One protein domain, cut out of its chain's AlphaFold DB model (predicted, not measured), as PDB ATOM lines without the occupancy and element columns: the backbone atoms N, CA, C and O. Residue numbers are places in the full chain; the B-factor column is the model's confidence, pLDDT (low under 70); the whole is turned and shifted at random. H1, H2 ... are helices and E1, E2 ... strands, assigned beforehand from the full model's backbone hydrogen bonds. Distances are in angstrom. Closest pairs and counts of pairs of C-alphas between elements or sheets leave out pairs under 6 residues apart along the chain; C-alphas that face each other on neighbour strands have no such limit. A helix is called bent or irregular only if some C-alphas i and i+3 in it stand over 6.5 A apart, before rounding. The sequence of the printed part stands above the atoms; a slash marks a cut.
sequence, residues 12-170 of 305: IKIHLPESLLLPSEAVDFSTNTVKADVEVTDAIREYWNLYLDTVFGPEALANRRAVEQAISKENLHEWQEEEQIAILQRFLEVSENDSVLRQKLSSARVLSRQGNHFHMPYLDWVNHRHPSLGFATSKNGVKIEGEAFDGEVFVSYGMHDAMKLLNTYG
ATOM      1  N   ILE A  12     109.739 155.937 125.445       90.62
ATOM      2  CA  ILE A  12     110.309 157.255 125.680       90.62
ATOM      3  C   ILE A  12     110.916 157.771 124.384       90.62
ATOM      4  O   ILE A  12     111.616 157.052 123.670       90.62
ATOM      5  N   LYS A  13     110.666 159.051 124.104       90.69
ATOM      6  CA  LYS A  13     111.298 159.794 123.021       90.69
ATOM      7  C   LYS A  13     111.646 161.190 123.508       90.69
ATOM      8  O   LYS A  13     110.759 162.010 123.725       90.69
ATOM      9  N   ILE A  14     112.939 161.451 123.654       90.56
ATOM     10  CA  ILE A  14     113.465 162.763 124.027       90.56
ATOM     11  C   ILE A  14     114.311 163.254 122.859       90.56
ATOM     12  O   ILE A  14     115.204 162.543 122.396       90.56
ATOM     13  N   HIS A  15     114.018 164.450 122.358       93.56
ATOM     14  CA  HIS A  15     114.776 165.087 121.283       93.56
ATOM     15  C   HIS A  15     115.218 166.473 121.734       93.56
ATOM     16  O   HIS A  15     114.400 167.297 122.133       93.56
ATOM     17  N   LEU A  16     116.524 166.698 121.661       94.06
ATOM     18  CA  LEU A  16     117.161 167.977 121.882       94.06
ATOM     19  C   LEU A  16     117.556 168.556 120.514       94.06
ATOM     20  O   LEU A  16     118.393 167.954 119.829       94.06
ATOM     21  N   PRO A  17     116.956 169.676 120.078       93.38
ATOM     22  CA  PRO A  17     117.295 170.299 118.807       93.38
ATOM     23  C   PRO A  17     118.728 170.842 118.809       93.38
ATOM     24  O   PRO A  17     119.261 171.215 119.851       93.38
ATOM     25  N   GLU A  18     119.331 170.938 117.621       92.06
ATOM     26  CA  GLU A  18     120.703 171.444 117.442       92.06
ATOM     27  C   GLU A  18     120.912 172.830 118.073       92.06
ATOM     28  O   GLU A  18     121.944 173.084 118.680       92.06
ATOM     29  N   SER A  19     119.907 173.708 117.990       90.56
ATOM     30  CA  SER A  19     119.949 175.066 118.548       90.56
ATOM     31  C   SER A  19     120.028 175.114 120.077       90.56
ATOM     32  O   SER A  19     120.258 176.180 120.637       90.56
ATOM     33  N   LEU A  20     119.802 173.984 120.753       91.75
ATOM     34  CA  LEU A  20     119.927 173.826 122.202       91.75
ATOM     35  C   LEU A  20     121.143 172.971 122.586       91.75
ATOM     36  O   LEU A  20     121.210 172.485 123.710       91.75
ATOM     37  N   LEU A  21     122.096 172.766 121.675       93.62
ATOM     38  CA  LEU A  21     123.424 172.258 122.009       93.62
ATOM     39  C   LEU A  21     124.357 173.438 122.276       93.62
ATOM     40  O   LEU A  21     124.396 174.384 121.493       93.62
ATOM     41  N   LEU A  22     125.140 173.367 123.353       95.25
ATOM     42  CA  LEU A  22     126.170 174.366 123.647       95.25
ATOM     43  C   LEU A  22     127.547 173.751 123.391       95.25
ATOM     44  O   LEU A  22     127.912 172.793 124.080       95.25
ATOM     45  N   PRO A  23     128.325 174.262 122.420       95.38
ATOM     46  CA  PRO A  23     129.713 173.855 122.250       95.38
ATOM     47  C   PRO A  23     130.488 174.048 123.556       95.38
ATOM     48  O   PRO A  23     130.377 175.092 124.191       95.38
ATOM     49  N   SER A  24     131.302 173.078 123.970       95.62
ATOM     50  CA  SER A  24     132.085 173.204 125.211       95.62
ATOM     51  C   SER A  24     133.054 174.390 125.183       95.62
ATOM     52  O   SER A  24     133.373 174.948 126.226       95.62
ATOM     53  N   GLU A  25     133.489 174.816 123.995       96.12
ATOM     54  CA  GLU A  25     134.311 176.017 123.803       96.12
ATOM     55  C   GLU A  25     133.572 177.334 124.092       96.12
ATOM     56  O   GLU A  25     134.223 178.351 124.322       96.12
ATOM     57  N   ALA A  26     132.236 177.323 124.119       97.19
ATOM     58  CA  ALA A  26     131.397 178.478 124.430       97.19
ATOM     59  C   ALA A  26     131.248 178.721 125.944       97.19
ATOM     60  O   ALA A  26     130.643 179.714 126.351       97.19
ATOM     61  N   VAL A  27     131.784 177.831 126.785       97.69
ATOM     62  CA  VAL A  27     131.727 177.934 128.249       97.69
ATOM     63  C   VAL A  27     132.989 178.609 128.780       97.69
ATOM     64  O   VAL A  27     134.109 178.256 128.406       97.69
ATOM     65  N   ASP A  28     132.810 179.569 129.681       97.81
ATOM     66  CA  ASP A  28     133.866 180.088 130.542       97.81
ATOM     67  C   ASP A  28     133.835 179.334 131.878       97.81
ATOM     68  O   ASP A  28     132.935 179.514 132.698       97.81
ATOM     69  N   PHE A  29     134.818 178.460 132.109       96.88
ATOM     70  CA  PHE A  29     134.904 177.674 133.345       96.88
ATOM     71  C   PHE A  29     135.396 178.480 134.554       96.88
ATOM     72  O   PHE A  29     135.245 178.018 135.690       96.88
ATOM     73  N   SER A  30     135.933 179.686 134.350       96.31
ATOM     74  CA  SER A  30     136.316 180.567 135.455       96.31
ATOM     75  C   SER A  30     135.075 181.167 136.120       96.31
ATOM     76  O   SER A  30     134.928 181.075 137.342       96.31
ATOM     77  N   THR A  31     134.134 181.667 135.315       96.62
ATOM     78  CA  THR A  31     132.864 182.257 135.766       96.62
ATOM     79  C   THR A  31     131.713 181.255 135.830       96.62
ATOM     80  O   THR A  31     130.693 181.553 136.441       96.62
ATOM     81  N   ASN A  32     131.875 180.067 135.237       97.25
ATOM     82  CA  ASN A  32     130.832 179.052 135.067       97.25
ATOM     83  C   ASN A  32     129.616 179.545 134.262       97.25
ATOM     84  O   ASN A  32     128.471 179.233 134.585       97.25
ATOM     85  N   THR A  33     129.859 180.330 133.215       97.94
ATOM     86  CA  THR A  33     128.804 180.915 132.374       97.94
ATOM     87  C   THR A  33     129.118 180.758 130.894       97.94
ATOM     88  O   THR A  33     130.247 180.468 130.502       97.94
ATOM     89  N   VAL A  34     128.124 180.986 130.038       97.88
ATOM     90  CA  VAL A  34     128.349 181.143 128.595       97.88
ATOM     91  C   VAL A  34     129.193 182.397 128.359       97.88
ATOM     92  O   VAL A  34     128.877 183.461 128.902       97.88
ATOM     93  N   LYS A  35     130.242 182.291 127.538       98.12
ATOM     94  CA  LYS A  35     131.119 183.417 127.188       98.12
ATOM     95  C   LYS A  35     130.335 184.563 126.544       98.12
ATOM     96  O   LYS A  35     129.342 184.347 125.844       98.12
ATOM     97  N   ALA A  36     130.781 185.792 126.787       95.62
ATOM     98  CA  ALA A  36     130.084 186.999 126.344       95.62
ATOM     99  C   ALA A  36     130.049 187.165 124.812       95.62
ATOM    100  O   ALA A  36     129.104 187.748 124.292       95.62
ATOM    101  N   ASP A  37     131.046 186.636 124.102       95.94
ATOM    102  CA  ASP A  37     131.206 186.703 122.642       95.94
ATOM    103  C   ASP A  37     130.381 185.657 121.870       95.94
ATOM    104  O   ASP A  37     130.296 185.711 120.647       95.94
ATOM    105  N   VAL A  38     129.747 184.713 122.569       96.06
ATOM    106  CA  VAL A  38     128.890 183.687 121.961       96.06
ATOM    107  C   VAL A  38     127.536 184.296 121.601       96.06
ATOM    108  O   VAL A  38     126.816 184.746 122.487       96.06
ATOM    109  N   GLU A  39     127.141 184.272 120.331       93.62
ATOM    110  CA  GLU A  39     125.854 184.819 119.880       93.62
ATOM    111  C   GLU A  39     124.679 183.866 120.175       93.62
ATOM    112  O   GLU A  39     124.475 182.861 119.496       93.62
ATOM    113  N   VAL A  40     123.875 184.194 121.190       93.56
ATOM    114  CA  VAL A  40     122.614 183.519 121.555       93.56
ATOM    115  C   VAL A  40     121.616 184.550 122.089       93.56
ATOM    116  O   VAL A  40     122.014 185.640 122.499       93.56
ATOM    117  N   THR A  41     120.323 184.222 122.114       94.56
ATOM    118  CA  THR A  41     119.316 185.091 122.747       94.56
ATOM    119  C   THR A  41     119.498 185.131 124.267       94.56
ATOM    120  O   THR A  41     119.989 184.167 124.860       94.56
ATOM    121  N   ASP A  42     119.043 186.209 124.912       95.25
ATOM    122  CA  ASP A  42     119.146 186.368 126.371       95.25
ATOM    123  C   ASP A  42     118.488 185.206 127.124       95.25
ATOM    124  O   ASP A  42     119.100 184.616 128.007       95.25
ATOM    125  N   ALA A  43     117.298 184.779 126.689       94.75
ATOM    126  CA  ALA A  43     116.595 183.643 127.287       94.75
ATOM    127  C   ALA A  43     117.401 182.329 127.212       94.75
ATOM    128  O   ALA A  43     117.408 181.546 128.161       94.75
ATOM    129  N   ILE A  44     118.102 182.078 126.098       93.81
ATOM    130  CA  ILE A  44     118.952 180.887 125.945       93.81
ATOM    131  C   ILE A  44     120.212 181.004 126.805       93.81
ATOM    132  O   ILE A  44     120.636 180.014 127.403       93.81
ATOM    133  N   ARG A  45     120.797 182.201 126.910       95.94
ATOM    134  CA  ARG A  45     121.948 182.449 127.784       95.94
ATOM    135  C   ARG A  45     121.597 182.246 129.255       95.94
ATOM    136  O   ARG A  45     122.335 181.561 129.955       95.94
ATOM    137  N   GLU A  46     120.486 182.818 129.714       96.44
ATOM    138  CA  GLU A  46     119.987 182.659 131.083       96.44
ATOM    139  C   GLU A  46     119.747 181.186 131.416       96.44
ATOM    140  O   GLU A  46     120.231 180.694 132.435       96.44
ATOM    141  N   TYR A  47     119.079 180.463 130.514       95.38
ATOM    142  CA  TYR A  47     118.866 179.025 130.645       95.38
ATOM    143  C   TYR A  47     120.185 178.254 130.793       95.38
ATOM    144  O   TYR A  47     120.330 177.436 131.704       95.38
ATOM    145  N   TRP A  48     121.165 178.519 129.928       96.62
ATOM    146  CA  TRP A  48     122.449 177.827 129.984       96.62
ATOM    147  C   TRP A  48     123.250 178.161 131.233       96.62
ATOM    148  O   TRP A  48     123.830 177.257 131.825       96.62
ATOM    149  N   ASN A  49     123.255 179.419 131.669       97.12
ATOM    150  CA  ASN A  49     123.924 179.809 132.907       97.12
ATOM    151  C   ASN A  49     123.295 179.112 134.123       97.12
ATOM    152  O   ASN A  49     124.024 178.611 134.975       97.12
ATOM    153  N   LEU A  50     121.962 178.994 134.168       96.06
ATOM    154  CA  LEU A  50     121.267 178.229 135.206       96.06
ATOM    155  C   LEU A  50     121.641 176.738 135.169       96.06
ATOM    156  O   LEU A  50     121.899 176.127 136.208       96.06
ATOM    157  N   TYR A  51     121.685 176.141 133.977       95.38
ATOM    158  CA  TYR A  51     122.099 174.749 133.810       95.38
ATOM    159  C   TYR A  51     123.552 174.528 134.262       95.38
ATOM    160  O   TYR A  51     123.824 173.592 135.014       95.38
ATOM    161  N   LEU A  52     124.481 175.393 133.846       95.94
ATOM    162  CA  LEU A  52     125.894 175.319 134.226       95.94
ATOM    163  C   LEU A  52     126.072 175.464 135.740       95.94
ATOM    164  O   LEU A  52     126.860 174.727 136.330       95.94
ATOM    165  N   ASP A  53     125.320 176.353 136.390       95.44
ATOM    166  CA  ASP A  53     125.316 176.471 137.852       95.44
ATOM    167  C   ASP A  53     124.758 175.210 138.529       95.44
ATOM    168  O   ASP A  53     125.333 174.695 139.483       95.44
ATOM    169  N   THR A  54     123.708 174.609 137.970       93.19
ATOM    170  CA  THR A  54     123.124 173.372 138.515       93.19
ATOM    171  C   THR A  54     124.088 172.181 138.424       93.19
ATOM    172  O   THR A  54     124.165 171.360 139.337       93.19
ATOM    173  N   VAL A  55     124.819 172.045 137.312       92.81
ATOM    174  CA  VAL A  55     125.653 170.858 137.043       92.81
ATOM    175  C   VAL A  55     127.107 171.042 137.503       92.81
ATOM    176  O   VAL A  55     127.761 170.062 137.866       92.81
ATOM    177  N   PHE A  56     127.612 172.281 137.521       94.50
ATOM    178  CA  PHE A  56     129.014 172.625 137.813       94.50
ATOM    179  C   PHE A  56     129.180 173.737 138.870       94.50
ATOM    180  O   PHE A  56     130.272 174.298 139.022       94.50
ATOM    181  N   GLY A  57     128.114 174.067 139.600       95.56
ATOM    182  CA  GLY A  57     128.128 175.041 140.688       95.56
ATOM    183  C   GLY A  57     128.693 174.500 142.008       95.56
ATOM    184  O   GLY A  57     129.273 173.407 142.055       95.56
ATOM    185  N   PRO A  58     128.543 175.258 143.109       96.19
ATOM    186  CA  PRO A  58     129.240 175.006 144.373       96.19
ATOM    187  C   PRO A  58     129.036 173.605 144.961       96.19
ATOM    188  O   PRO A  58     129.991 173.014 145.460       96.19
ATOM    189  N   GLU A  59     127.826 173.046 144.877       95.44
ATOM    190  CA  GLU A  59     127.531 171.706 145.403       95.44
ATOM    191  C   GLU A  59     128.280 170.611 144.628       95.44
ATOM    192  O   GLU A  59     128.908 169.735 145.225       95.44
ATOM    193  N   ALA A  60     128.280 170.682 143.292       94.50
ATOM    194  CA  ALA A  60     129.004 169.735 142.449       94.50
ATOM    195  C   ALA A  60     130.516 169.786 142.715       94.50
ATOM    196  O   ALA A  60     131.170 168.742 142.821       94.50
ATOM    197  N   LEU A  61     131.063 170.995 142.888       97.06
ATOM    198  CA  LEU A  61     132.467 171.193 143.248       97.06
ATOM    199  C   LEU A  61     132.780 170.649 144.641       97.06
ATOM    200  O   LEU A  61     133.773 169.946 144.794       97.06
ATOM    201  N   ALA A  62     131.937 170.914 145.640       97.00
ATOM    202  CA  ALA A  62     132.118 170.399 146.996       97.00
ATOM    203  C   ALA A  62     132.119 168.862 147.020       97.00
ATOM    204  O   ALA A  62     133.022 168.253 147.597       97.00
ATOM    205  N   ASN A  63     131.169 168.236 146.319       94.88
ATOM    206  CA  ASN A  63     131.071 166.782 146.208       94.88
ATOM    207  C   ASN A  63     132.325 166.173 145.569       94.88
ATOM    208  O   ASN A  63     132.890 165.214 146.097       94.88
ATOM    209  N   ARG A  64     132.810 166.737 144.456       95.62
ATOM    210  CA  ARG A  64     134.035 166.232 143.823       95.62
ATOM    211  C   ARG A  64     135.284 166.540 144.655       95.62
ATOM    212  O   ARG A  64     136.150 165.674 144.745       95.62
ATOM    213  N   ARG A  65     135.373 167.699 145.311       97.00
ATOM    214  CA  ARG A  65     136.488 168.031 146.213       97.00
ATOM    215  C   ARG A  65     136.592 167.057 147.381       97.00
ATOM    216  O   ARG A  65     137.703 166.693 147.737       97.00
ATOM    217  N   ALA A  66     135.478 166.581 147.939       96.62
ATOM    218  CA  ALA A  66     135.512 165.550 148.980       96.62
ATOM    219  C   ALA A  66     136.168 164.246 148.481       96.62
ATOM    220  O   ALA A  66     136.941 163.614 149.204       96.62
ATOM    221  N   VAL A  67     135.918 163.872 147.220       96.69
ATOM    222  CA  VAL A  67     136.584 162.731 146.573       96.69
ATOM    223  C   VAL A  67     138.074 163.016 146.357       96.69
ATOM    224  O   VAL A  67     138.902 162.171 146.681       96.69
ATOM    225  N   GLU A  68     138.433 164.200 145.853       97.81
ATOM    226  CA  GLU A  68     139.836 164.587 145.626       97.81
ATOM    227  C   GLU A  68     140.638 164.693 146.929       97.81
ATOM    228  O   GLU A  68     141.783 164.261 146.976       97.81
ATOM    229  N   GLN A  69     140.023 165.141 148.023       97.81
ATOM    230  CA  GLN A  69     140.634 165.123 149.353       97.81
ATOM    231  C   GLN A  69     140.930 163.700 149.831       97.81
ATOM    232  O   GLN A  69     141.997 163.455 150.393       97.81
ATOM    233  N   ALA A  70     140.015 162.753 149.602       97.62
ATOM    234  CA  ALA A  70     140.254 161.348 149.924       97.62
ATOM    235  C   ALA A  70     141.365 160.745 149.045       97.62
ATOM    236  O   ALA A  70     142.219 160.024 149.553       97.62
ATOM    237  N   ILE A  71     141.412 161.104 147.757       98.25
ATOM    238  CA  ILE A  71     142.499 160.735 146.838       98.25
ATOM    239  C   ILE A  71     143.852 161.249 147.356       98.25
ATOM    240  O   ILE A  71     144.794 160.459 147.448       98.25
ATOM    241  N   SER A  72     143.947 162.532 147.723       97.94
ATOM    242  CA  SER A  72     145.180 163.149 148.233       97.94
ATOM    243  C   SER A  72     145.610 162.579 149.581       97.94
ATOM    244  O   SER A  72     146.784 162.287 149.769       97.94
ATOM    245  N   LYS A  73     144.675 162.376 150.523       97.88
ATOM    246  CA  LYS A  73     144.977 161.796 151.847       97.88
ATOM    247  C   LYS A  73     145.683 160.443 151.721       97.88
ATOM    248  O   LYS A  73     146.514 160.091 152.553       97.88
ATOM    249  N   GLU A  74     145.334 159.691 150.686       97.06
ATOM    250  CA  GLU A  74     145.835 158.346 150.437       97.06
ATOM    251  C   GLU A  74     146.924 158.300 149.348       97.06
ATOM    252  O   GLU A  74     147.304 157.209 148.921       97.06
ATOM    253  N   ASN A  75     147.441 159.454 148.903       97.50
ATOM    254  CA  ASN A  75     148.464 159.597 147.854       97.50
ATOM    255  C   ASN A  75     148.157 158.768 146.589       97.50
ATOM    256  O   ASN A  75     149.031 158.111 146.017       97.50
ATOM    257  N   LEU A  76     146.877 158.680 146.203       98.12
ATOM    258  CA  LEU A  76     146.460 157.816 145.095       98.12
ATOM    259  C   LEU A  76     146.853 158.392 143.733       98.12
ATOM    260  O   LEU A  76     147.088 157.621 142.800       98.12
ATOM    261  N   HIS A  77     146.922 159.719 143.618       97.00
ATOM    262  CA  HIS A  77     147.345 160.378 142.389       97.00
ATOM    263  C   HIS A  77     148.818 160.087 142.087       97.00
ATOM    264  O   HIS A  77     149.143 159.650 140.989       97.00
ATOM    265  N   GLU A  78     149.682 160.233 143.085       97.25
ATOM    266  CA  GLU A  78     151.119 159.987 143.002       97.25
ATOM    267  C   GLU A  78     151.391 158.499 142.765       97.25
ATOM    268  O   GLU A  78     152.121 158.126 141.848       97.25
ATOM    269  N   TRP A  79     150.711 157.629 143.518       97.88
ATOM    270  CA  TRP A  79     150.825 156.181 143.356       97.88
ATOM    271  C   TRP A  79     150.517 155.721 141.924       97.88
ATOM    272  O   TRP A  79     151.222 154.862 141.391       97.88
ATOM    273  N   GLN A  80     149.480 156.270 141.269       96.75
ATOM    274  CA  GLN A  80     149.177 155.859 139.894       96.75
ATOM    275  C   GLN A  80     150.228 156.342 138.883       96.75
ATOM    276  O   GLN A  80     150.447 155.643 137.893       96.75
ATOM    277  N   GLU A  81     150.905 157.470 139.132       95.38
ATOM    278  CA  GLU A  81     152.016 157.935 138.291       95.38
ATOM    279  C   GLU A  81     153.244 157.038 138.452       95.38
ATOM    280  O   GLU A  81     153.787 156.549 137.457       95.38
ATOM    281  N   GLU A  82     153.637 156.762 139.699       96.50
ATOM    282  CA  GLU A  82     154.774 155.900 140.042       96.50
ATOM    283  C   GLU A  82     154.612 154.491 139.457       96.50
ATOM    284  O   GLU A  82     155.538 153.931 138.863       96.50
ATOM    285  N   GLU A  83     153.407 153.929 139.563       95.31
ATOM    286  CA  GLU A  83     153.076 152.599 139.048       95.31
ATOM    287  C   GLU A  83     152.687 152.586 137.560       95.31
ATOM    288  O   GLU A  83     152.433 151.512 136.998       95.31
ATOM    289  N   GLN A  84     152.645 153.757 136.912       92.81
ATOM    290  CA  GLN A  84     152.285 153.951 135.503       92.81
ATOM    291  C   GLN A  84     150.897 153.382 135.139       92.81
ATOM    292  O   GLN A  84     150.708 152.727 134.108       92.81
ATOM    293  N   ILE A  85     149.894 153.625 135.987       94.06
ATOM    294  CA  ILE A  85     148.518 153.129 135.839       94.06
ATOM    295  C   ILE A  85     147.656 154.174 135.115       94.06
ATOM    296  O   ILE A  85     146.713 154.750 135.655       94.06
ATOM    297  N   ALA A  86     147.936 154.361 133.823       92.06
ATOM    298  CA  ALA A  86     147.267 155.362 132.981       92.06
ATOM    299  C   ALA A  86     145.727 155.236 132.937       92.06
ATOM    300  O   ALA A  86     145.018 156.213 132.706       92.06
ATOM    301  N   ILE A  87     145.182 154.037 133.179       94.75
ATOM    302  CA  ILE A  87     143.733 153.793 133.195       94.75
ATOM    303  C   ILE A  87     143.004 154.461 134.374       94.75
ATOM    304  O   ILE A  87     141.783 154.486 134.364       94.75
ATOM    305  N   LEU A  88     143.707 154.984 135.383       95.69
ATOM    306  CA  LEU A  88     143.104 155.716 136.505       95.69
ATOM    307  C   LEU A  88     143.470 157.202 136.539       95.69
ATOM    308  O   LEU A  88     142.975 157.915 137.410       95.69
ATOM    309  N   GLN A  89     144.303 157.665 135.602       94.19
ATOM    310  CA  GLN A  89     144.874 159.011 135.606       94.19
ATOM    311  C   GLN A  89     143.802 160.091 135.797       94.19
ATOM    312  O   GLN A  89     143.912 160.928 136.687       94.19
ATOM    313  N   ARG A  90     142.719 160.038 135.016       94.00
ATOM    314  CA  ARG A  90     141.657 161.047 135.075       94.00
ATOM    315  C   ARG A  90     140.815 160.915 136.341       94.00
ATOM    316  O   ARG A  90     140.448 161.927 136.932       94.00
ATOM    317  N   PHE A  91     140.506 159.700 136.790       96.00
ATOM    318  CA  PHE A  91     139.718 159.515 138.012       96.00
ATOM    319  C   PHE A  91     140.456 160.011 139.266       96.00
ATOM    320  O   PHE A  91     139.850 160.692 140.100       96.00
ATOM    321  N   LEU A  92     141.755 159.707 139.357       97.25
ATOM    322  CA  LEU A  92     142.611 160.008 140.507       97.25
ATOM    323  C   LEU A  92     143.301 161.375 140.438       97.25
ATOM    324  O   LEU A  92     143.984 161.748 141.376       97.25
ATOM    325  N   GLU A  93     143.154 162.129 139.357       95.50
ATOM    326  CA  GLU A  93     143.702 163.483 139.279       95.50
ATOM    327  C   GLU A  93     143.000 164.441 140.259       95.50
ATOM    328  O   GLU A  93     141.765 164.450 140.379       95.50
ATOM    329  N   VAL A  94     143.819 165.248 140.934       96.50
ATOM    330  CA  VAL A  94     143.425 166.291 141.886       96.50
ATOM    331  C   VAL A  94     143.530 167.637 141.182       96.50
ATOM    332  O   VAL A  94     144.549 167.943 140.568       96.50
ATOM    333  N   SER A  95     142.465 168.429 141.230       96.94
ATOM    334  CA  SER A  95     142.370 169.661 140.450       96.94
ATOM    335  C   SER A  95     143.045 170.826 141.171       96.94
ATOM    336  O   SER A  95     142.793 171.067 142.349       96.94
ATOM    337  N   GLU A  96     143.855 171.602 140.448       95.75
ATOM    338  CA  GLU A  96     144.593 172.744 141.014       95.75
ATOM    339  C   GLU A  96     143.677 173.896 141.462       95.75
ATOM    340  O   GLU A  96     143.980 174.623 142.407       95.75
ATOM    341  N   ASN A  97     142.560 174.095 140.759       96.62
ATOM    342  CA  ASN A  97     141.597 175.162 141.021       96.62
ATOM    343  C   ASN A  97     140.195 174.791 140.502       96.62
ATOM    344  O   ASN A  97     140.013 173.794 139.799       96.62
ATOM    345  N   ASP A  98     139.198 175.622 140.819       97.12
ATOM    346  CA  ASP A  98     137.801 175.363 140.444       97.12
ATOM    347  C   ASP A  98     137.555 175.376 138.937       97.12
ATOM    348  O   ASP A  98     136.706 174.628 138.460       97.12
ATOM    349  N   SER A  99     138.299 176.169 138.163       97.06
ATOM    350  CA  SER A  99     138.155 176.173 136.703       97.06
ATOM    351  C   SER A  99     138.565 174.823 136.110       97.06
ATOM    352  O   SER A  99     137.840 174.261 135.288       97.06
ATOM    353  N   VAL A 100     139.692 174.267 136.569       96.44
ATOM    354  CA  VAL A 100     140.163 172.929 136.169       96.44
ATOM    355  C   VAL A 100     139.161 171.858 136.605       96.44
ATOM    356  O   VAL A 100     138.777 170.996 135.811       96.44
ATOM    357  N   LEU A 101     138.654 171.961 137.836       96.56
ATOM    358  CA  LEU A 101     137.654 171.042 138.370       96.56
ATOM    359  C   LEU A 101     136.352 171.052 137.551       96.56
ATOM    360  O   LEU A 101     135.813 169.994 137.218       96.56
ATOM    361  N   ARG A 102     135.857 172.234 137.165       97.00
ATOM    362  CA  ARG A 102     134.675 172.359 136.299       97.00
ATOM    363  C   ARG A 102     134.918 171.773 134.920       97.00
ATOM    364  O   ARG A 102     134.059 171.052 134.425       97.00
ATOM    365  N   GLN A 103     136.080 172.016 134.316       95.44
ATOM    366  CA  GLN A 103     136.425 171.434 133.018       95.44
ATOM    367  C   GLN A 103     136.447 169.896 133.075       95.44
ATOM    368  O   GLN A 103     135.952 169.211 132.172       95.44
ATOM    369  N   LYS A 104     136.961 169.334 134.171       93.88
ATOM    370  CA  LYS A 104     136.966 167.890 134.428       93.88
ATOM    371  C   LYS A 104     135.557 167.306 134.555       93.88
ATOM    372  O   LYS A 104     135.263 166.294 133.916       93.88
ATOM    373  N   LEU A 105     134.686 167.946 135.340       94.19
ATOM    374  CA  LEU A 105     133.277 167.551 135.475       94.19
ATOM    375  C   LEU A 105     132.526 167.690 134.143       94.19
ATOM    376  O   LEU A 105     131.774 166.796 133.751       94.19
ATOM    377  N   SER A 106     132.774 168.785 133.427       94.38
ATOM    378  CA  SER A 106     132.186 169.100 132.127       94.38
ATOM    379  C   SER A 106     132.510 168.044 131.081       94.38
ATOM    380  O   SER A 106     131.609 167.469 130.475       94.38
ATOM    381  N   SER A 107     133.784 167.692 130.930       91.19
ATOM    382  CA  SER A 107     134.223 166.726 129.921       91.19
ATOM    383  C   SER A 107     133.702 165.297 130.142       91.19
ATOM    384  O   SER A 107     133.950 164.432 129.305       91.19
ATOM    385  N   ALA A 108     133.036 164.998 131.266       89.56
ATOM    386  CA  ALA A 108     132.349 163.723 131.508       89.56
ATOM    387  C   ALA A 108     130.868 163.748 131.072       89.56
ATOM    388  O   ALA A 108     130.199 162.720 131.106       89.56
ATOM    389  N   ARG A 109     130.347 164.915 130.677       91.19
ATOM    390  CA  ARG A 109     128.925 165.177 130.381       91.19
ATOM    391  C   ARG A 109     128.694 165.733 128.974       91.19
ATOM    392  O   ARG A 109     127.639 166.292 128.684       91.19
ATOM    393  N   VAL A 110     129.685 165.601 128.098       92.38
ATOM    394  CA  VAL A 110     129.650 166.134 126.731       92.38
ATOM    395  C   VAL A 110     129.538 165.019 125.705       92.38
ATOM    396  O   VAL A 110     130.133 163.950 125.842       92.38
ATOM    397  N   LEU A 111     128.813 165.296 124.630       90.75
ATOM    398  CA  LEU A 111     128.777 164.457 123.442       90.75
ATOM    399  C   LEU A 111     129.914 164.844 122.503       90.75
ATOM    400  O   LEU A 111     130.033 166.007 122.121       90.75
ATOM    401  N   SER A 112     130.704 163.859 122.080       87.81
ATOM    402  CA  SER A 112     131.646 164.030 120.974       87.81
ATOM    403  C   SER A 112     130.922 163.862 119.639       87.81
ATOM    404  O   SER A 112     130.271 162.844 119.397       87.81
ATOM    405  N   ARG A 113     131.026 164.857 118.756       83.69
ATOM    406  CA  ARG A 113     130.455 164.821 117.406       83.69
ATOM    407  C   ARG A 113     131.348 165.590 116.441       83.69
ATOM    408  O   ARG A 113     131.566 166.782 116.607       83.69
ATOM    409  N   GLN A 114     131.825 164.905 115.399       80.12
ATOM    410  CA  GLN A 114     132.657 165.497 114.336       80.12
ATOM    411  C   GLN A 114     133.909 166.228 114.860       80.12
ATOM    412  O   GLN A 114     134.335 167.221 114.284       80.12
ATOM    413  N   GLY A 115     134.503 165.729 115.949       81.38
ATOM    414  CA  GLY A 115     135.685 166.331 116.575       81.38
ATOM    415  C   GLY A 115     135.385 167.467 117.556       81.38
ATOM    416  O   GLY A 115     136.310 167.942 118.202       81.38
ATOM    417  N   ASN A 116     134.118 167.852 117.711       87.94
ATOM    418  CA  ASN A 116     133.677 168.871 118.659       87.94
ATOM    419  C   ASN A 116     132.962 168.234 119.856       87.94
ATOM    420  O   ASN A 116     132.409 167.135 119.755       87.94
ATOM    421  N   HIS A 117     132.945 168.950 120.979       92.94
ATOM    422  CA  HIS A 117     132.268 168.547 122.208       92.94
ATOM    423  C   HIS A 117     131.078 169.463 122.478       92.94
ATOM    424  O   HIS A 117     131.209 170.684 122.415       92.94
ATOM    425  N   PHE A 118     129.927 168.867 122.778       94.81
ATOM    426  CA  PHE A 118     128.682 169.593 123.003       94.81
ATOM    427  C   PHE A 118     128.047 169.194 124.328       94.81
ATOM    428  O   PHE A 118     127.901 168.006 124.626       94.81
ATOM    429  N   HIS A 119     127.609 170.187 125.092       95.56
ATOM    430  CA  HIS A 119     126.691 169.999 126.204       95.56
ATOM    431  C   HIS A 119     125.285 169.723 125.674       95.56
ATOM    432  O   HIS A 119     124.823 170.369 124.730       95.56
ATOM    433  N   MET A 120     124.609 168.761 126.300       94.38
ATOM    434  CA  MET A 120     123.257 168.338 125.948       94.38
ATOM    435  C   MET A 120     122.387 168.413 127.203       94.38
ATOM    436  O   MET A 120     122.322 167.431 127.949       94.38
ATOM    437  N   PRO A 121     121.750 169.555 127.489       90.50
ATOM    438  CA  PRO A 121     121.072 169.708 128.754       90.50
ATOM    439  C   PRO A 121     119.875 168.749 128.809       90.50
ATOM    440  O   PRO A 121     119.298 168.390 127.776       90.50
ATOM    441  N   TYR A 122     119.545 168.284 130.015       84.88
ATOM    442  CA  TYR A 122     118.622 167.174 130.311       84.88
ATOM    443  C   TYR A 122     119.085 165.793 129.832       84.88
ATOM    444  O   TYR A 122     118.956 164.817 130.573       84.88
ATOM    445  N   LEU A 123     119.619 165.679 128.614       90.75
ATOM    446  CA  LEU A 123     120.092 164.402 128.074       90.75
ATOM    447  C   LEU A 123     121.329 163.879 128.817       90.75
ATOM    448  O   LEU A 123     121.508 162.668 128.907       90.75
ATOM    449  N   ASP A 124     122.157 164.760 129.383       89.50
ATOM    450  CA  ASP A 124     123.328 164.386 130.187       89.50
ATOM    451  C   ASP A 124     122.987 163.896 131.612       89.50
ATOM    452  O   ASP A 124     123.872 163.468 132.360       89.50
ATOM    453  N   TRP A 125     121.714 163.962 132.017       90.75
ATOM    454  CA  TRP A 125     121.229 163.384 133.277       90.75
ATOM    455  C   TRP A 125     120.742 161.942 133.125       90.75
ATOM    456  O   TRP A 125     120.471 161.279 134.126       90.75
ATOM    457  N   VAL A 126     120.609 161.455 131.890       92.19
ATOM    458  CA  VAL A 126     120.202 160.078 131.604       92.19
ATOM    459  C   VAL A 126     121.365 159.153 131.931       92.19
ATOM    460  O   VAL A 126     122.431 159.281 131.339       92.19
ATOM    461  N   ASN A 127     121.167 158.216 132.856       91.69
ATOM    462  CA  ASN A 127     122.249 157.377 133.354       91.69
ATOM    463  C   ASN A 127     122.716 156.320 132.353       91.69
ATOM    464  O   ASN A 127     122.005 155.895 131.435       91.69
ATOM    465  N   HIS A 128     123.935 155.838 132.592       91.25
ATOM    466  CA  HIS A 128     124.506 154.748 131.828       91.25
ATOM    467  C   HIS A 128     123.900 153.397 132.196       91.25
ATOM    468  O   HIS A 128     123.948 152.977 133.355       91.25
ATOM    469  N   ARG A 129     123.496 152.640 131.177       88.75
ATOM    470  CA  ARG A 129     123.348 151.190 131.277       88.75
ATOM    471  C   ARG A 129     123.764 150.516 129.981       88.75
ATOM    472  O   ARG A 129     123.575 151.041 128.884       88.75
ATOM    473  N   HIS A 130     124.340 149.327 130.099       83.38
ATOM    474  CA  HIS A 130     124.620 148.478 128.956       83.38
ATOM    475  C   HIS A 130     124.052 147.066 129.190       83.38
ATOM    476  O   HIS A 130     124.297 146.493 130.250       83.38
ATOM    477  N   PRO A 131     123.325 146.475 128.224       81.94
ATOM    478  CA  PRO A 131     122.915 147.066 126.951       81.94
ATOM    479  C   PRO A 131     121.785 148.094 127.136       81.94
ATOM    480  O   PRO A 131     120.863 147.902 127.923       81.94
ATOM    481  N   SER A 132     121.855 149.196 126.402       83.31
ATOM    482  CA  SER A 132     120.771 150.168 126.202       83.31
ATOM    483  C   SER A 132     121.024 150.879 124.875       83.31
ATOM    484  O   SER A 132     122.122 150.773 124.314       83.31
ATOM    485  N   LEU A 133     120.024 151.578 124.345       83.88
ATOM    486  CA  LEU A 133     120.213 152.377 123.136       83.88
ATOM    487  C   LEU A 133     121.162 153.547 123.426       83.88
ATOM    488  O   LEU A 133     121.221 154.060 124.542       83.88
ATOM    489  N   GLY A 134     121.974 153.912 122.439       85.88
ATOM    490  CA  GLY A 134     122.848 155.079 122.532       85.88
ATOM    491  C   GLY A 134     122.126 156.359 122.120       85.88
ATOM    492  O   GLY A 134     120.991 156.329 121.641       85.88
ATOM    493  N   PHE A 135     122.821 157.487 122.238       88.31
ATOM    494  CA  PHE A 135     122.374 158.738 121.634       88.31
ATOM    495  C   PHE A 135     122.366 158.614 120.107       88.31
ATOM    496  O   PHE A 135     123.377 158.263 119.497       88.31
ATOM    497  N   ALA A 136     121.243 158.939 119.473       88.88
ATOM    498  CA  ALA A 136     121.176 159.082 118.026       88.88
ATOM    499  C   ALA A 136     121.398 160.551 117.655       88.88
ATOM    500  O   ALA A 136     120.643 161.433 118.063       88.88
ATOM    501  N   THR A 137     122.442 160.812 116.872       88.00
ATOM    502  CA  THR A 137     122.835 162.159 116.450       88.00
ATOM    503  C   THR A 137     122.447 162.394 114.994       88.00
ATOM    504  O   THR A 137     122.534 161.506 114.146       88.00
ATOM    505  N   SER A 138     121.971 163.597 114.688       87.75
ATOM    506  CA  SER A 138     121.589 164.005 113.338       87.75
ATOM    507  C   SER A 138     121.837 165.500 113.147       87.75
ATOM    508  O   SER A 138     122.111 166.214 114.106       87.75
ATOM    509  N   LYS A 139     121.672 166.008 111.921       86.69
ATOM    510  CA  LYS A 139     121.709 167.460 111.663       86.69
ATOM    511  C   LYS A 139     120.653 168.248 112.452       86.69
ATOM    512  O   LYS A 139     120.824 169.442 112.637       86.69
ATOM    513  N   ASN A 140     119.596 167.583 112.917       89.50
ATOM    514  CA  ASN A 140     118.498 168.204 113.655       89.50
ATOM    515  C   ASN A 140     118.699 168.137 115.178       89.50
ATOM    516  O   ASN A 140     117.769 168.442 115.920       89.50
ATOM    517  N   GLY A 141     119.867 167.695 115.653       92.12
ATOM    518  CA  GLY A 141     120.184 167.549 117.071       92.12
ATOM    519  C   GLY A 141     120.325 166.097 117.519       92.12
ATOM    520  O   GLY A 141     120.633 165.200 116.723       92.12
ATOM    521  N   VAL A 142     120.105 165.869 118.813       93.69
ATOM    522  CA  VAL A 142     120.374 164.603 119.505       93.69
ATOM    523  C   VAL A 142     119.083 164.032 120.065       93.69
ATOM    524  O   VAL A 142     118.281 164.754 120.649       93.69
ATOM    525  N   LYS A 143     118.865 162.729 119.900       92.88
ATOM    526  CA  LYS A 143     117.686 162.052 120.437       92.88
ATOM    527  C   LYS A 143     118.033 160.776 121.191       92.88
ATOM    528  O   LYS A 143     119.019 160.105 120.884       92.88
ATOM    529  N   ILE A 144     117.152 160.426 122.118       90.88
ATOM    530  CA  ILE A 144     117.080 159.128 122.780       90.88
ATOM    531  C   ILE A 144     115.676 158.584 122.524       90.88
ATOM    532  O   ILE A 144     114.685 159.288 122.726       90.88
ATOM    533  N   GLU A 145     115.593 157.345 122.060       89.31
ATOM    534  CA  GLU A 145     114.345 156.609 121.861       89.31
ATOM    535  C   GLU A 145     114.518 155.227 122.500       89.31
ATOM    536  O   GLU A 145     115.595 154.650 122.369       89.31
ATOM    537  N   GLY A 146     113.510 154.708 123.205       86.12
ATOM    538  CA  GLY A 146     113.599 153.401 123.867       86.12
ATOM    539  C   GLY A 146     112.540 153.178 124.942       86.12
ATOM    540  O   GLY A 146     111.545 153.894 125.003       86.12
ATOM    541  N   GLU A 147     112.761 152.185 125.797       87.50
ATOM    542  CA  GLU A 147     111.903 151.874 126.945       87.50
ATOM    543  C   GLU A 147     112.592 152.299 128.245       87.50
ATOM    544  O   GLU A 147     113.821 152.252 128.354       87.50
ATOM    545  N   ALA A 148     111.800 152.726 129.228       89.50
ATOM    546  CA  ALA A 148     112.297 152.931 130.580       89.50
ATOM    547  C   ALA A 148     112.470 151.581 131.283       89.50
ATOM    548  O   ALA A 148     111.723 150.637 131.033       89.50
ATOM    549  N   PHE A 149     113.428 151.494 132.198       89.31
ATOM    550  CA  PHE A 149     113.615 150.325 133.045       89.31
ATOM    551  C   PHE A 149     113.390 150.706 134.497       89.31
ATOM    552  O   PHE A 149     114.033 151.626 134.992       89.31
ATOM    553  N   ASP A 150     112.460 150.017 135.156       90.50
ATOM    554  CA  ASP A 150     112.009 150.350 136.511       90.50
ATOM    555  C   ASP A 150     111.633 151.842 136.661       90.50
ATOM    556  O   ASP A 150     111.814 152.458 137.706       90.50
ATOM    557  N   GLY A 151     111.110 152.437 135.582       91.75
ATOM    558  CA  GLY A 151     110.725 153.849 135.513       91.75
ATOM    559  C   GLY A 151     111.855 154.832 135.192       91.75
ATOM    560  O   GLY A 151     111.563 155.993 134.917       91.75
ATOM    561  N   GLU A 152     113.116 154.400 135.149       93.38
ATOM    562  CA  GLU A 152     114.261 155.244 134.790       93.38
ATOM    563  C   GLU A 152     114.638 155.105 133.308       93.38
ATOM    564  O   GLU A 152     114.593 154.025 132.714       93.38
ATOM    565  N   VAL A 153     115.016 156.223 132.690       92.00
ATOM    566  CA  VAL A 153     115.536 156.266 131.322       92.00
ATOM    567  C   VAL A 153     117.045 156.038 131.363       92.00
ATOM    568  O   VAL A 153     117.762 156.732 132.081       92.00
ATOM    569  N   PHE A 154     117.533 155.100 130.550       91.88
ATOM    570  CA  PHE A 154     118.957 154.795 130.428       91.88
ATOM    571  C   PHE A 154     119.441 154.918 128.989       91.88
ATOM    572  O   PHE A 154     118.702 154.662 128.036       91.88
ATOM    573  N   VAL A 155     120.730 155.217 128.839       91.25
ATOM    574  CA  VAL A 155     121.442 155.117 127.564       91.25
ATOM    575  C   VAL A 155     122.749 154.363 127.714       91.25
ATOM    576  O   VAL A 155     123.375 154.331 128.772       91.25
ATOM    577  N   SER A 156     123.222 153.789 126.614       89.12
ATOM    578  CA  SER A 156     124.600 153.328 126.544       89.12
ATOM    579  C   SER A 156     125.494 154.485 126.101       89.12
ATOM    580  O   SER A 156     125.337 155.016 125.005       89.12
ATOM    581  N   TYR A 157     126.472 154.847 126.935       87.69
ATOM    582  CA  TYR A 157     127.469 155.888 126.638       87.69
ATOM    583  C   TYR A 157     128.506 155.417 125.603       87.69
ATOM    584  O   TYR A 157     129.439 156.138 125.272       87.69
ATOM    585  N   GLY A 158     128.353 154.191 125.098       84.06
ATOM    586  CA  GLY A 158     129.265 153.538 124.174       84.06
ATOM    587  C   GLY A 158     129.780 152.215 124.728       84.06
ATOM    588  O   GLY A 158     129.359 151.730 125.779       84.06
ATOM    589  N   MET A 159     130.721 151.618 123.997       85.94
ATOM    590  CA  MET A 159     131.406 150.402 124.428       85.94
ATOM    591  C   MET A 159     132.543 150.763 125.396       85.94
ATOM    592  O   MET A 159     133.703 150.881 125.001       85.94
ATOM    593  N   HIS A 160     132.198 151.006 126.661       89.94
ATOM    594  CA  HIS A 160     133.136 151.271 127.757       89.94
ATOM    595  C   HIS A 160     133.141 150.112 128.751       89.94
ATOM    596  O   HIS A 160     132.072 149.672 129.165       89.94
ATOM    597  N   ASP A 161     134.321 149.577 129.068       93.50
ATOM    598  CA  ASP A 161     134.443 148.601 130.151       93.50
ATOM    599  C   ASP A 161     134.402 149.307 131.513       93.50
ATOM    600  O   ASP A 161     134.431 150.540 131.599       93.50
ATOM    601  N   ALA A 162     134.320 148.530 132.592       95.44
ATOM    602  CA  ALA A 162     134.158 149.080 133.933       95.44
ATOM    603  C   ALA A 162     135.308 150.020 134.340       95.44
ATOM    604  O   ALA A 162     135.069 151.051 134.969       95.44
ATOM    605  N   MET A 163     136.549 149.714 133.944       96.38
ATOM    606  CA  MET A 163     137.693 150.596 134.194       96.38
ATOM    607  C   MET A 163     137.589 151.919 133.435       96.38
ATOM    608  O   MET A 163     137.887 152.976 133.993       96.38
ATOM    609  N   LYS A 164     137.141 151.899 132.176       93.75
ATOM    610  CA  LYS A 164     136.926 153.123 131.402       93.75
ATOM    611  C   LYS A 164     135.780 153.965 131.954       93.75
ATOM    612  O   LYS A 164     135.904 155.192 131.969       93.75
ATOM    613  N   LEU A 165     134.696 153.330 132.407       94.69
ATOM    614  CA  LEU A 165     133.585 154.024 133.061       94.69
ATOM    615  C   LEU A 165     134.062 154.759 134.315       94.69
ATOM    616  O   LEU A 165     133.799 155.954 134.457       94.69
ATOM    617  N   LEU A 166     134.861 154.084 135.145       96.38
ATOM    618  CA  LEU A 166     135.466 154.687 136.328       96.38
ATOM    619  C   LEU A 166     136.369 155.867 135.955       96.38
ATOM    620  O   LEU A 166     136.194 156.963 136.480       96.38
ATOM    621  N   ASN A 167     137.292 155.671 135.011       95.31
ATOM    622  CA  ASN A 167     138.251 156.707 134.625       95.31
ATOM    623  C   ASN A 167     137.594 157.958 134.025       95.31
ATOM    624  O   ASN A 167     138.058 159.073 134.235       95.31
ATOM    625  N   THR A 168     136.538 157.762 133.233       91.50
ATOM    626  CA  THR A 168     135.924 158.837 132.442       91.50
ATOM    627  C   THR A 168     134.814 159.545 133.209       91.50
ATOM    628  O   THR A 168     134.737 160.769 133.171       91.50
ATOM    629  N   TYR A 169     133.973 158.779 133.910       92.62
ATOM    630  CA  TYR A 169     132.734 159.271 134.515       92.62
ATOM    631  C   TYR A 169     132.699 159.142 136.043       92.62
ATOM    632  O   TYR A 169     131.771 159.642 136.672       92.62
ATOM    633  N   GLY A 170     133.685 158.478 136.657       94.31
ATOM    634  CA  GLY A 170     133.788 158.363 138.112       94.31
ATOM    635  C   GLY A 170     132.821 157.370 138.757       94.31
ATOM    636  O   GLY A 170     132.629 157.430 139.968       94.31
TER     637      GLY A 170
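AT A GLANCE: This is residues 12 to 170 of the 305 residues of an uncharacterized protein of Geminicoccus sp (UniProt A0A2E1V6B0). Two helices, H1 and H2, follow each other end to end with a shallow turn between them and make a long ridge along one side of the model; a small three-stranded sheet and a cluster of three short helices, H3, H4 and H6, lie at opposite ends, and H5 with the strand hairpin E2 and E3 lies in the middle. Contacts between named elements are few, and long loops run between the sheet and the rest. The printed part has 159 residues, with six named helices and five named strands in the order E1 H1 H2 H3 H4 H5 E2 E3 E4 E5 H6. The class is mixed, helices and strands; one sheet has the order E1, E5, E4, the other is E2 and E3, and both are antiparallel. The whole is compact, with a radius of gyration of the C-alphas of 16.9 A, and its C-alphas span 46 by 40 by 30 A.

IN THESE COORDINATES: E1, residues 12 to 16, begins at C-alpha 12 at (110.309, 157.255, 125.680) and is 13.3 A long. H1, residues 42 to 56, is 20.4 A long, and H2, residues 58 to 73, is 21.9 A long and ends at C-alpha 73 at (144.977, 161.796, 151.847). H3 is residues 76 to 82, 9.9 A, and H4 is residues 86 to 92, 10.0 A. H5, residues 98 to 106, is 11.8 A long. E2 is residues 110 to 113, 9.5 A, and E3 is residues 116 to 119, 10.3 A. E4 is residues 136 to 138, 6.8 A, and E5 is residues 141 to 146, 17.0 A. H6, residues 162 to 169, is 10.3 A long and ends at C-alpha 169 at (132.734, 159.271, 134.515).

HOW THE PARTS SIT: E1 and E5 are antiparallel at 173 degrees, with N 14 and O 144 within hydrogen-bond range at 2.9 A. E4 and E5 are a hairpin at 151 degrees, with N 136 and O 143 at 2.9 A. No named helix is on this sheet. E2 and E3 are a hairpin at 144 degrees, with N 113 and O 116 at 2.8 A; residues 22 to 23 pair antiparallel with residues 118 to 119 of E3. H1 and H2 are close but not clearly touching, at a shallow tilt of 29 degrees, the same way; their closest C-alphas, of Thr 54 and Ala 60, are 8.0 A apart. H5 only just touches each of them, with 3 pairs of C-alphas within 8 A: H1 with residue 56 alone, Phe 56 to Arg 102 being the closest C-alphas at 5.9 A, about perpendicular at 84 degrees; H2 with residue 61 alone, Leu 61 to Leu 101 at 7.1 A, about perpendicular at 80 degrees. H3 and H4 are a helical hairpin, at a shallow tilt of 25 degrees, opposite ways, with the closest C-alphas, of His 77 and Leu 92, 5.1 A apart. H4 touches H6 at a steep tilt of 46 degrees, the same way; the closest C-alphas, of Phe 91 and Asn 167, are 4.6 A apart. H4 is irregular: C-alphas 87 and 90 are 7.8 A apart. In H1, H2, H3, H5 and H6 every O i to N i+4 pair is within hydrogen-bond range; in H4 1 of 3 is, beside 2 of 4 O i to N i+3 pairs.

THE WHOLE: The two C-alphas farthest apart, of Thr 41 and Glu 83, are 49.6 A from each other. The printed part has no cut. The links E1 to H1, E3 to E4 and E5 to H6 are long, with 25, 16 and 15 residues; in the latter two, residues 127 to 128 pair parallel with residues 154 to 155. The mean pLDDT of the printed part is 93.3, and no printed residue is under 70.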